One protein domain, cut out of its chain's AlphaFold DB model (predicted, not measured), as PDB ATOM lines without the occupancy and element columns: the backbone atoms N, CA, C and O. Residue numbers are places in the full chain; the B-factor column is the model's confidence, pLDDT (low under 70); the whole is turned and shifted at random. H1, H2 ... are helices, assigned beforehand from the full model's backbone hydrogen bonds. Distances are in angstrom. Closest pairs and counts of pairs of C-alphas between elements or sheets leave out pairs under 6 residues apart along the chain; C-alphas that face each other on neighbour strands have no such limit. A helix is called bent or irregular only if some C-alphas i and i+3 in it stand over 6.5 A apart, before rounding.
ATOM      1  N   ASP A  81      12.740 -21.229  24.487       64.62
ATOM      2  CA  ASP A  81      12.662 -21.544  23.059       64.62
ATOM      3  C   ASP A  81      14.036 -21.454  22.369       64.62
ATOM      4  O   ASP A  81      14.333 -22.264  21.484       64.62
ATOM      5  N   ASP A  82      14.928 -20.578  22.843       70.81
ATOM      6  CA  ASP A  82      16.282 -20.404  22.293       70.81
ATOM      7  C   ASP A  82      17.215 -21.570  22.643       70.81
ATOM      8  O   ASP A  82      17.950 -22.069  21.779       70.81
ATOM      9  N   LEU A  83      17.132 -22.084  23.876       74.44
ATOM     10  CA  LEU A  83      17.884 -23.275  24.277       74.44
ATOM     11  C   LEU A  83      17.434 -24.490  23.462       74.44
ATOM     12  O   LEU A  83      18.263 -25.214  22.913       74.44
ATOM     13  N   THR A  84      16.121 -24.686  23.325       77.69
ATOM     14  CA  THR A  84      15.558 -25.828  22.591       77.69
ATOM     15  C   THR A  84      15.932 -25.785  21.104       77.69
ATOM     16  O   THR A  84      16.172 -26.826  20.488       77.69
ATOM     17  N   THR A  85      16.024 -24.586  20.525       80.94
ATOM     18  CA  THR A  85      16.407 -24.373  19.121       80.94
ATOM     19  C   THR A  85      17.901 -24.604  18.888       80.94
ATOM     20  O   THR A  85      18.273 -25.295  17.934       80.94
ATOM     21  N   SER A  86      18.756 -24.127  19.796       81.25
ATOM     22  CA  SER A  86      20.209 -24.342  19.719       81.25
ATOM     23  C   SER A  86      20.564 -25.825  19.890       81.25
ATOM     24  O   SER A  86      21.380 -26.386  19.156       81.25
ATOM     25  N   LEU A  87      19.862 -26.515  20.798       81.94
ATOM     26  CA  LEU A  87      20.049 -27.943  21.060       81.94
ATOM     27  C   LEU A  87      19.614 -28.803  19.866       81.94
ATOM     28  O   LEU A  87      20.337 -29.721  19.487       81.94
ATOM     29  N   LYS A  88      18.494 -28.472  19.203       87.25
ATOM     30  CA  LYS A  88      18.075 -29.135  17.953       87.25
ATOM     31  C   LYS A  88      19.071 -28.913  16.813       87.25
ATOM     32  O   LYS A  88      19.311 -29.840  16.039       87.25
ATOM     33  N   SER A  89      19.660 -27.723  16.718       86.12
ATOM     34  CA  SER A  89      20.652 -27.391  15.687       86.12
ATOM     35  C   SER A  89      21.955 -28.170  15.882       86.12
ATOM     36  O   SER A  89      22.460 -28.777  14.935       86.12
ATOM     37  N   LEU A  90      22.453 -28.259  17.120       84.69
ATOM     38  CA  LEU A  90      23.602 -29.103  17.467       84.69
ATOM     39  C   LEU A  90      23.287 -30.596  17.293       84.69
ATOM     40  O   LEU A  90      24.102 -31.351  16.767       84.69
ATOM     41  N   GLU A  91      22.086 -31.039  17.663       88.88
ATOM     42  CA  GLU A  91      21.672 -32.430  17.479       88.88
ATOM     43  C   GLU A  91      21.630 -32.819  15.990       88.88
ATOM     44  O   GLU A  91      22.071 -33.909  15.620       88.88
ATOM     45  N   GLN A  92      21.153 -31.930  15.113       90.00
ATOM     46  CA  GLN A  92      21.203 -32.142  13.663       90.00
ATOM     47  C   GLN A  92      22.644 -32.197  13.138       90.00
ATOM     48  O   GLN A  92      22.949 -33.061  12.310       90.00
ATOM     49  N   LEU A  93      23.536 -31.351  13.665       91.06
ATOM     50  CA  LEU A  93      24.961 -31.342  13.323       91.06
ATOM     51  C   LEU A  93      25.626 -32.695  13.629       91.06
ATOM     52  O   LEU A  93      26.329 -33.256  12.787       91.06
ATOM     53  N   PHE A  94      25.345 -33.275  14.800       89.50
ATOM     54  CA  PHE A  94      25.933 -34.552  15.219       89.50
ATOM     55  C   PHE A  94      25.233 -35.791  14.634       89.50
ATOM     56  O   PHE A  94      25.842 -36.861  14.558       89.50
ATOM     57  N   LYS A  95      23.982 -35.674  14.163       90.50
ATOM     58  CA  LYS A  95      23.256 -36.775  13.493       90.50
ATOM     59  C   LYS A  95      23.790 -37.099  12.094       90.50
ATOM     60  O   LYS A  95      23.563 -38.209  11.598       90.50
ATOM     61  N   CYS A  96      24.494 -36.173  11.441       88.31
ATOM     62  CA  CYS A  96      25.048 -36.419  10.111       88.31
ATOM     63  C   CYS A  96      26.167 -37.488  10.137       88.31
ATOM     64  O   CYS A  96      26.732 -37.815  11.182       88.31
ATOM     65  N   ARG A  97      26.500 -38.074   8.976       93.31
ATOM     66  CA  ARG A  97      27.533 -39.128   8.878       93.31
ATOM     67  C   ARG A  97      28.893 -38.661   9.417       93.31
ATOM     68  O   ARG A  97      29.553 -39.424  10.113       93.31
ATOM     69  N   LYS A  98      29.272 -37.409   9.138       92.00
ATOM     70  CA  LYS A  98      30.515 -36.798   9.631       92.00
ATOM     71  C   LYS A  98      30.476 -36.536  11.141       92.00
ATOM     72  O   LYS A  98      31.464 -36.780  11.815       92.00
ATOM     73  N   GLY A  99      29.322 -36.137  11.680       90.31
ATOM     74  CA  GLY A  99      29.110 -35.947  13.119       90.31
ATOM     75  C   GLY A  99      29.232 -37.243  13.920       90.31
ATOM     76  O   GLY A  99      29.806 -37.247  15.004       90.31
ATOM     77  N   ARG A 100      28.787 -38.375  13.360       92.62
ATOM     78  CA  ARG A 100      29.009 -39.698  13.968       92.62
ATOM     79  C   ARG A 100      30.479 -40.118  13.957       92.62
ATOM     80  O   ARG A 100      30.961 -40.573  14.986       92.62
ATOM     81  N   ALA A 101      31.186 -39.905  12.846       91.88
ATOM     82  CA  ALA A 101      32.625 -40.168  12.764       91.88
ATOM     83  C   ALA A 101      33.434 -39.273  13.725       91.88
ATOM     84  O   ALA A 101      34.406 -39.726  14.319       91.88
ATOM     85  N   PHE A 102      32.998 -38.026  13.928       94.56
ATOM     86  CA  PHE A 102      33.549 -37.126  14.942       94.56
ATOM     87  C   PHE A 102      33.337 -37.655  16.367       94.56
ATOM     88  O   PHE A 102      34.272 -37.667  17.157       94.56
ATOM     89  N   LEU A 103      32.131 -38.129  16.702       90.50
ATOM     90  CA  LEU A 103      31.850 -38.698  18.026       90.50
ATOM     91  C   LEU A 103      32.670 -39.968  18.301       90.50
ATOM     92  O   LEU A 103      33.161 -40.143  19.413       90.50
ATOM     93  N   GLU A 104      32.854 -40.817  17.289       93.12
ATOM     94  CA  GLU A 104      33.711 -42.005  17.366       93.12
ATOM     95  C   GLU A 104      35.191 -41.627  17.543       93.12
ATOM     96  O   GLU A 104      35.876 -42.188  18.397       93.12
ATOM     97  N   ALA A 105      35.668 -40.610  16.819       90.62
ATOM     98  CA  ALA A 105      37.007 -40.056  17.001       90.62
ATOM     99  C   ALA A 105      37.213 -39.487  18.413       90.62
ATOM    100  O   ALA A 105      38.229 -39.774  19.042       90.62
ATOM    101  N   CYS A 106      36.235 -38.747  18.948       88.38
ATOM    102  CA  CYS A 106      36.263 -38.281  20.333       88.38
ATOM    103  C   CYS A 106      36.388 -39.455  21.307       88.38
ATOM    104  O   CYS A 106      37.239 -39.405  22.182       88.38
ATOM    105  N   GLU A 107      35.609 -40.528  21.136       89.44
ATOM    106  CA  GLU A 107      35.678 -41.711  22.004       89.44
ATOM    107  C   GLU A 107      37.049 -42.413  21.949       89.44
ATOM    108  O   GLU A 107      37.560 -42.859  22.981       89.44
ATOM    109  N   ILE A 108      37.669 -42.490  20.766       89.69
ATOM    110  CA  ILE A 108      39.024 -43.032  20.584       89.69
ATOM    111  C   ILE A 108      40.059 -42.159  21.313       89.69
ATOM    112  O   ILE A 108      40.902 -42.694  22.035       89.69
ATOM    113  N   LEU A 109      39.957 -40.831  21.189       86.62
ATOM    114  CA  LEU A 109      40.847 -39.875  21.857       86.62
ATOM    115  C   LEU A 109      40.697 -39.927  23.385       86.62
ATOM    116  O   LEU A 109      41.691 -39.881  24.106       86.62
ATOM    117  N   THR A 110      39.486 -40.130  23.915       77.88
ATOM    118  CA  THR A 110      39.304 -40.308  25.366       77.88
ATOM    119  C   THR A 110      39.916 -41.619  25.869       77.88
ATOM    120  O   THR A 110      40.411 -41.675  26.997       77.88
ATOM    121  N   LYS A 111      39.906 -42.679  25.046       80.00
ATOM    122  CA  LYS A 111      40.498 -43.986  25.387       80.00
ATOM    123  C   LYS A 111      42.030 -43.976  25.360       80.00
ATOM    124  O   LYS A 111      42.624 -44.770  26.092       80.00
ATOM    125  N   GLU A 112      42.678 -43.067  24.622       77.62
ATOM    126  CA  GLU A 112      44.146 -42.881  24.621       77.62
ATOM    127  C   GLU A 112      44.699 -42.713  26.044       77.62
ATOM    128  O   GLU A 112      45.727 -43.293  26.393       77.62
ATOM    129  N   ARG A 113      43.948 -42.030  26.918       51.03
ATOM    130  CA  ARG A 113      44.310 -41.809  28.327       51.03
ATOM    131  C   ARG A 113      44.501 -43.102  29.131       51.03
ATOM    132  O   ARG A 113      45.107 -43.071  30.196       51.03
ATOM    133  N   THR A 114      43.998 -44.230  28.630       67.69
ATOM    134  CA  THR A 114      44.158 -45.557  29.246       67.69
ATOM    135  C   THR A 114      45.288 -46.394  28.628       67.69
ATOM    136  O   THR A 114      45.521 -47.511  29.080       67.69
ATOM    137  N   GLY A 115      46.017 -45.869  27.632       67.06
ATOM    138  CA  GLY A 115      47.232 -46.472  27.065       67.06
ATOM    139  C   GLY A 115      47.018 -47.619  26.068       67.06
ATOM    140  O   GLY A 115      47.989 -48.250  25.663       67.06
ATOM    141  N   ASN A 116      45.776 -47.887  25.652       69.94
ATOM    142  CA  ASN A 116      45.406 -49.085  24.880       69.94
ATOM    143  C   ASN A 116      45.030 -48.825  23.405       69.94
ATOM    144  O   ASN A 116      44.417 -49.685  22.772       69.94
ATOM    145  N   VAL A 117      45.360 -47.659  22.836       88.94
ATOM    146  CA  VAL A 117      45.012 -47.324  21.440       88.94
ATOM    147  C   VAL A 117      46.269 -47.310  20.553       88.94
ATOM    148  O   VAL A 117      47.216 -46.596  20.874       88.94
ATOM    149  N   PRO A 118      46.305 -48.064  19.434       91.62
ATOM    150  CA  PRO A 118      47.398 -47.998  18.460       91.62
ATOM    151  C   PRO A 118      47.569 -46.586  17.871       91.62
ATOM    152  O   PRO A 118      46.573 -45.944  17.537       91.62
ATOM    153  N   GLN A 119      48.815 -46.125  17.682       83.31
ATOM    154  CA  GLN A 119      49.116 -44.760  17.203       83.31
ATOM    155  C   GLN A 119      48.453 -44.402  15.862       83.31
ATOM    156  O   GLN A 119      48.085 -43.252  15.651       83.31
ATOM    157  N   GLU A 120      48.253 -45.375  14.973       89.56
ATOM    158  CA  GLU A 120      47.593 -45.163  13.679       89.56
ATOM    159  C   GLU A 120      46.115 -44.765  13.845       89.56
ATOM    160  O   GLU A 120      45.668 -43.769  13.280       89.56
ATOM    161  N   LYS A 121      45.382 -45.445  14.740       90.94
ATOM    162  CA  LYS A 121      43.988 -45.093  15.062       90.94
ATOM    163  C   LYS A 121      43.876 -43.734  15.748       90.94
ATOM    164  O   LYS A 121      42.861 -43.058  15.599       90.94
ATOM    165  N   LEU A 122      44.904 -43.342  16.498       88.75
ATOM    166  CA  LEU A 122      44.963 -42.030  17.132       88.75
ATOM    167  C   LEU A 122      45.141 -40.913  16.094       88.75
ATOM    168  O   LEU A 122      44.450 -39.898  16.160       88.75
ATOM    169  N   ALA A 123      46.024 -41.122  15.115       86.62
ATOM    170  CA  ALA A 123      46.236 -40.186  14.017       86.62
ATOM    171  C   ALA A 123      44.962 -40.006  13.172       86.62
ATOM    172  O   ALA A 123      44.563 -38.874  12.900       86.62
ATOM    173  N   ASP A 124      44.269 -41.100  12.843       91.81
ATOM    174  CA  ASP A 124      43.004 -41.050  12.101       91.81
ATOM    175  C   ASP A 124      41.887 -40.353  12.891       91.81
ATOM    176  O   ASP A 124      41.133 -39.546  12.336       91.81
ATOM    177  N   ALA A 125      41.802 -40.604  14.202       91.19
ATOM    178  CA  ALA A 125      40.853 -39.923  15.079       91.19
ATOM    179  C   ALA A 125      41.132 -38.411  15.151       91.19
ATOM    180  O   ALA A 125      40.205 -37.612  15.012       91.19
ATOM    181  N   LEU A 126      42.398 -38.000  15.278       85.25
ATOM    182  CA  LEU A 126      42.800 -36.588  15.253       85.25
ATOM    183  C   LEU A 126      42.452 -35.908  13.924       85.25
ATOM    184  O   LEU A 126      41.919 -34.799  13.919       85.25
ATOM    185  N   LEU A 127      42.703 -36.572  12.792       91.00
ATOM    186  CA  LEU A 127      42.371 -36.038  11.468       91.00
ATOM    187  C   LEU A 127      40.856 -35.897  11.269       91.00
ATOM    188  O   LEU A 127      40.398 -34.881  10.742       91.00
ATOM    189  N   CYS A 128      40.075 -36.878  11.726       92.50
ATOM    190  CA  CYS A 128      38.613 -36.818  11.706       92.50
ATOM    191  C   CYS A 128      38.087 -35.667  12.584       92.50
ATOM    192  O   CYS A 128      37.223 -34.896  12.154       92.50
ATOM    193  N   TRP A 129      38.663 -35.505  13.780       94.75
ATOM    194  CA  TRP A 129      38.319 -34.440  14.720       94.75
ATOM    195  C   TRP A 129      38.596 -33.049  14.132       94.75
ATOM    196  O   TRP A 129      37.691 -32.216  14.044       94.75
ATOM    197  N   LEU A 130      39.818 -32.822  13.635       85.19
ATOM    198  CA  LEU A 130      40.228 -31.554  13.023       85.19
ATOM    199  C   LEU A 130      39.410 -31.229  11.768       85.19
ATOM    200  O   LEU A 130      39.014 -30.079  11.564       85.19
ATOM    201  N   GLY A 131      39.127 -32.236  10.937       91.62
ATOM    202  CA  GLY A 131      38.298 -32.085   9.743       91.62
ATOM    203  C   GLY A 131      36.883 -31.613  10.078       91.62
ATOM    204  O   GLY A 131      36.397 -30.652   9.480       91.62
ATOM    205  N   PHE A 132      36.245 -32.229  11.077       93.94
ATOM    206  CA  PHE A 132      34.900 -31.849  11.508       93.94
ATOM    207  C   PHE A 132      34.855 -30.440  12.118       93.94
ATOM    208  O   PHE A 132      33.963 -29.660  11.773       93.94
ATOM    209  N   MET A 133      35.823 -30.089  12.972       89.19
ATOM    210  CA  MET A 133      35.899 -28.759  13.592       89.19
ATOM    211  C   MET A 133      36.115 -27.661  12.548       89.19
ATOM    212  O   MET A 133      35.460 -26.620  12.599       89.19
ATOM    213  N   ARG A 134      36.976 -27.903  11.550       87.75
ATOM    214  CA  ARG A 134      37.211 -26.957  10.451       87.75
ATOM    215  C   ARG A 134      35.963 -26.756   9.592       87.75
ATOM    216  O   ARG A 134      35.636 -25.618   9.270       87.75
ATOM    217  N   GLU A 135      35.272 -27.833   9.220       90.38
ATOM    218  CA  GLU A 135      34.087 -27.754   8.354       90.38
ATOM    219  C   GLU A 135      32.886 -27.081   9.034       90.38
ATOM    220  O   GLU A 135      32.104 -26.415   8.360       90.38
ATOM    221  N   ASN A 136      32.750 -27.215  10.356       91.12
ATOM    222  CA  ASN A 136      31.586 -26.723  11.100       91.12
ATOM    223  C   ASN A 136      31.902 -25.516  12.003       91.12
ATOM    224  O   ASN A 136      31.059 -25.133  12.816       91.12
ATOM    225  N   LYS A 137      33.081 -24.888  11.846       85.56
ATOM    226  CA  LYS A 137      33.578 -23.772  12.680       85.56
ATOM    227  C   LYS A 137      32.532 -22.675  12.892       85.56
ATOM    228  O   LYS A 137      32.272 -22.290  14.023       85.56
ATOM    229  N   MET A 138      31.904 -22.203  11.814       82.69
ATOM    230  CA  MET A 138      30.919 -21.109  11.859       82.69
ATOM    231  C   MET A 138      29.646 -21.497  12.622       82.69
ATOM    232  O   MET A 138      29.106 -20.696  13.380       82.69
ATOM    233  N   GLN A 139      29.177 -22.734  12.446       88.44
ATOM    234  CA  GLN A 139      27.951 -23.216  13.080       88.44
ATOM    235  C   GLN A 139      28.178 -23.538  14.564       88.44
ATOM    236  O   GLN A 139      27.337 -23.218  15.398       88.44
ATOM    237  N   LEU A 140      29.346 -24.091  14.913       85.38
ATOM    238  CA  LEU A 140      29.760 -24.306  16.302       85.38
ATOM    239  C   LEU A 140      29.994 -22.979  17.036       85.38
ATOM    240  O   LEU A 140      29.508 -22.818  18.151       85.38
ATOM    241  N   ALA A 141      30.658 -22.006  16.405       77.44
ATOM    242  CA  ALA A 141      30.875 -20.681  16.988       77.44
ATOM    243  C   ALA A 141      29.563 -19.915  17.229       77.44
ATOM    244  O   ALA A 141      29.468 -19.158  18.189       77.44
ATOM    245  N   ALA A 142      28.544 -20.126  16.391       84.62
ATOM    246  CA  ALA A 142      27.237 -19.493  16.556       84.62
ATOM    247  C   ALA A 142      26.369 -20.157  17.641       84.62
ATOM    248  O   ALA A 142      25.659 -19.461  18.366       84.62
ATOM    249  N   GLU A 143      26.400 -21.488  17.754       86.44
ATOM    250  CA  GLU A 143      25.450 -22.239  18.587       86.44
ATOM    251  C   GLU A 143      26.004 -22.627  19.968       86.44
ATOM    252  O   GLU A 143      25.241 -22.717  20.933       86.44
ATOM    253  N   LEU A 144      27.323 -22.815  20.115       77.31
ATOM    254  CA  LEU A 144      27.908 -23.238  21.392       77.31
ATOM    255  C   LEU A 144      27.848 -22.162  22.494       77.31
ATOM    256  O   LEU A 144      27.510 -22.517  23.625       77.31
ATOM    257  N   PRO A 145      28.090 -20.862  22.219       74.38
ATOM    258  CA  PRO A 145      27.947 -19.815  23.233       74.38
ATOM    259  C   PRO A 145      26.511 -19.682  23.751       74.38
ATOM    260  O   PRO A 145      26.311 -19.467  24.943       74.38
ATOM    261  N   LYS A 146      25.510 -19.876  22.878       83.94
ATOM    262  CA  LYS A 146      24.087 -19.865  23.259       83.94
ATOM    263  C   LYS A 146      23.779 -21.008  24.222       83.94
ATOM    264  O   LYS A 146      23.187 -20.795  25.274       83.94
ATOM    265  N   TYR A 147      24.252 -22.211  23.898       75.31
ATOM    266  CA  TYR A 147      24.082 -23.390  24.746       75.31
ATOM    267  C   TYR A 147      24.775 -23.242  26.116       75.31
ATOM    268  O   TYR A 147      24.171 -23.539  27.147       75.31
ATOM    269  N   LEU A 148      26.020 -22.750  26.140       66.19
ATOM    270  CA  LEU A 148      26.794 -22.556  27.373       66.19
ATOM    271  C   LEU A 148      26.224 -21.432  28.254       66.19
ATOM    272  O   LEU A 148      26.121 -21.608  29.468       66.19
ATOM    273  N   GLY A 149      25.786 -20.324  27.649       70.00
ATOM    274  CA  GLY A 149      25.141 -19.216  28.359       70.00
ATOM    275  C   GLY A 149      23.822 -19.630  29.018       70.00
ATOM    276  O   GLY A 149      23.589 -19.331  30.187       70.00
ATOM    277  N   SER A 150      22.989 -20.409  28.320       73.06
ATOM    278  CA  SER A 150      21.740 -20.936  28.887       73.06
ATOM    279  C   SER A 150      21.962 -21.988  29.986       73.06
ATOM    280  O   SER A 150      21.154 -22.084  30.908       73.06
ATOM    281  N   MET A 151      23.054 -22.762  29.938       51.12
ATOM    282  CA  MET A 151      23.425 -23.713  31.001       51.12
ATOM    283  C   MET A 151      23.895 -23.009  32.283       51.12
ATOM    284  O   MET A 151      23.568 -23.465  33.377       51.12
ATOM    285  N   GLN A 152      24.603 -21.880  32.168       50.06
ATOM    286  CA  GLN A 152      24.980 -21.051  33.322       50.06
ATOM    287  C   GLN A 152      23.763 -20.411  34.009       50.06
ATOM    288  O   GLN A 152      23.761 -20.278  35.232       50.06
TER     289      GLN A 152
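What this domain is: This is residues 81 to 152 of the 859 residues of the protein "RPS6 protein" of Symbiodinium sp. CCMP2592 (UniProt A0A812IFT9). Two V shapes packed one on the other: H1 and H2 make one V, the two arms of the bent helix H3 make the other. H1 packs on H3b at one end of the elongated whole, and H2 with H3a makes a helical hairpin at the other. The printed part has 72 residues, with three named helices in the order H1, H2, H3 and no named strand; its class is all helix. It is loose, with a radius of gyration of the C-alphas of 14.2 A, and spans 44 by 24 by 17 A.

How they stand to each other: H1, residues 81 to 95, and H2, residues 97 to 112, only just touch, with 3 pairs of C-alphas within 8 A, and only at the corner by their tight link. There residues 93 to 94 of H1 alone touch residues 99 to 103 of H2 alone; the closest C-alphas, those of Phe 94 and Arg 100, are 6.1 A apart. Their lines are about perpendicular, at 83 degrees. H3, residues 119 to 152, was assigned as one helix by its hydrogen bonds but is bent: C-alphas 135 and 138 are 8.2 A apart. Its arms, H3a, residues 119 to 135, and H3b, residues 138 to 152, are about perpendicular at 88 degrees. H3b is irregular, with C-alphas 142 and 145 6.7 A apart. H2 and H3a touch as a hairpin, opposite ways at a steep tilt of 44 degrees; their closest C-alphas, of Ala 105 and Ala 125, are 4.3 A apart. H1 and H3b touch, opposite ways at a steep tilt of 49 degrees, closest at the C-alphas of Ser 86 and Glu 143, 5.8 A. H1 and H3a are apart, as are H2 and H3b. Every O i to N i+4 pair is within hydrogen-bond range in H1, H2 and H3a, and 9 of 11 in H3b.

Where its parts are: H1 begins at C-alpha 81 (12.662, -21.544, 23.059) and is 20.9 A long. H2 is 23.2 A long, H3a 24.4 A and H3b 22.3 A, ending at C-alpha 152 (24.980, -21.051, 33.322).

The domain as a whole: The C-alphas farthest apart, of Asp 81 and Pro 118, are 43.9 A apart. The printed part has no cut; the link from H2 to H3 is short. Mean pLDDT of the printed part is 83.5, under 70 at residue 81, residues 113 to 116, residue 148 and residues 151 to 152.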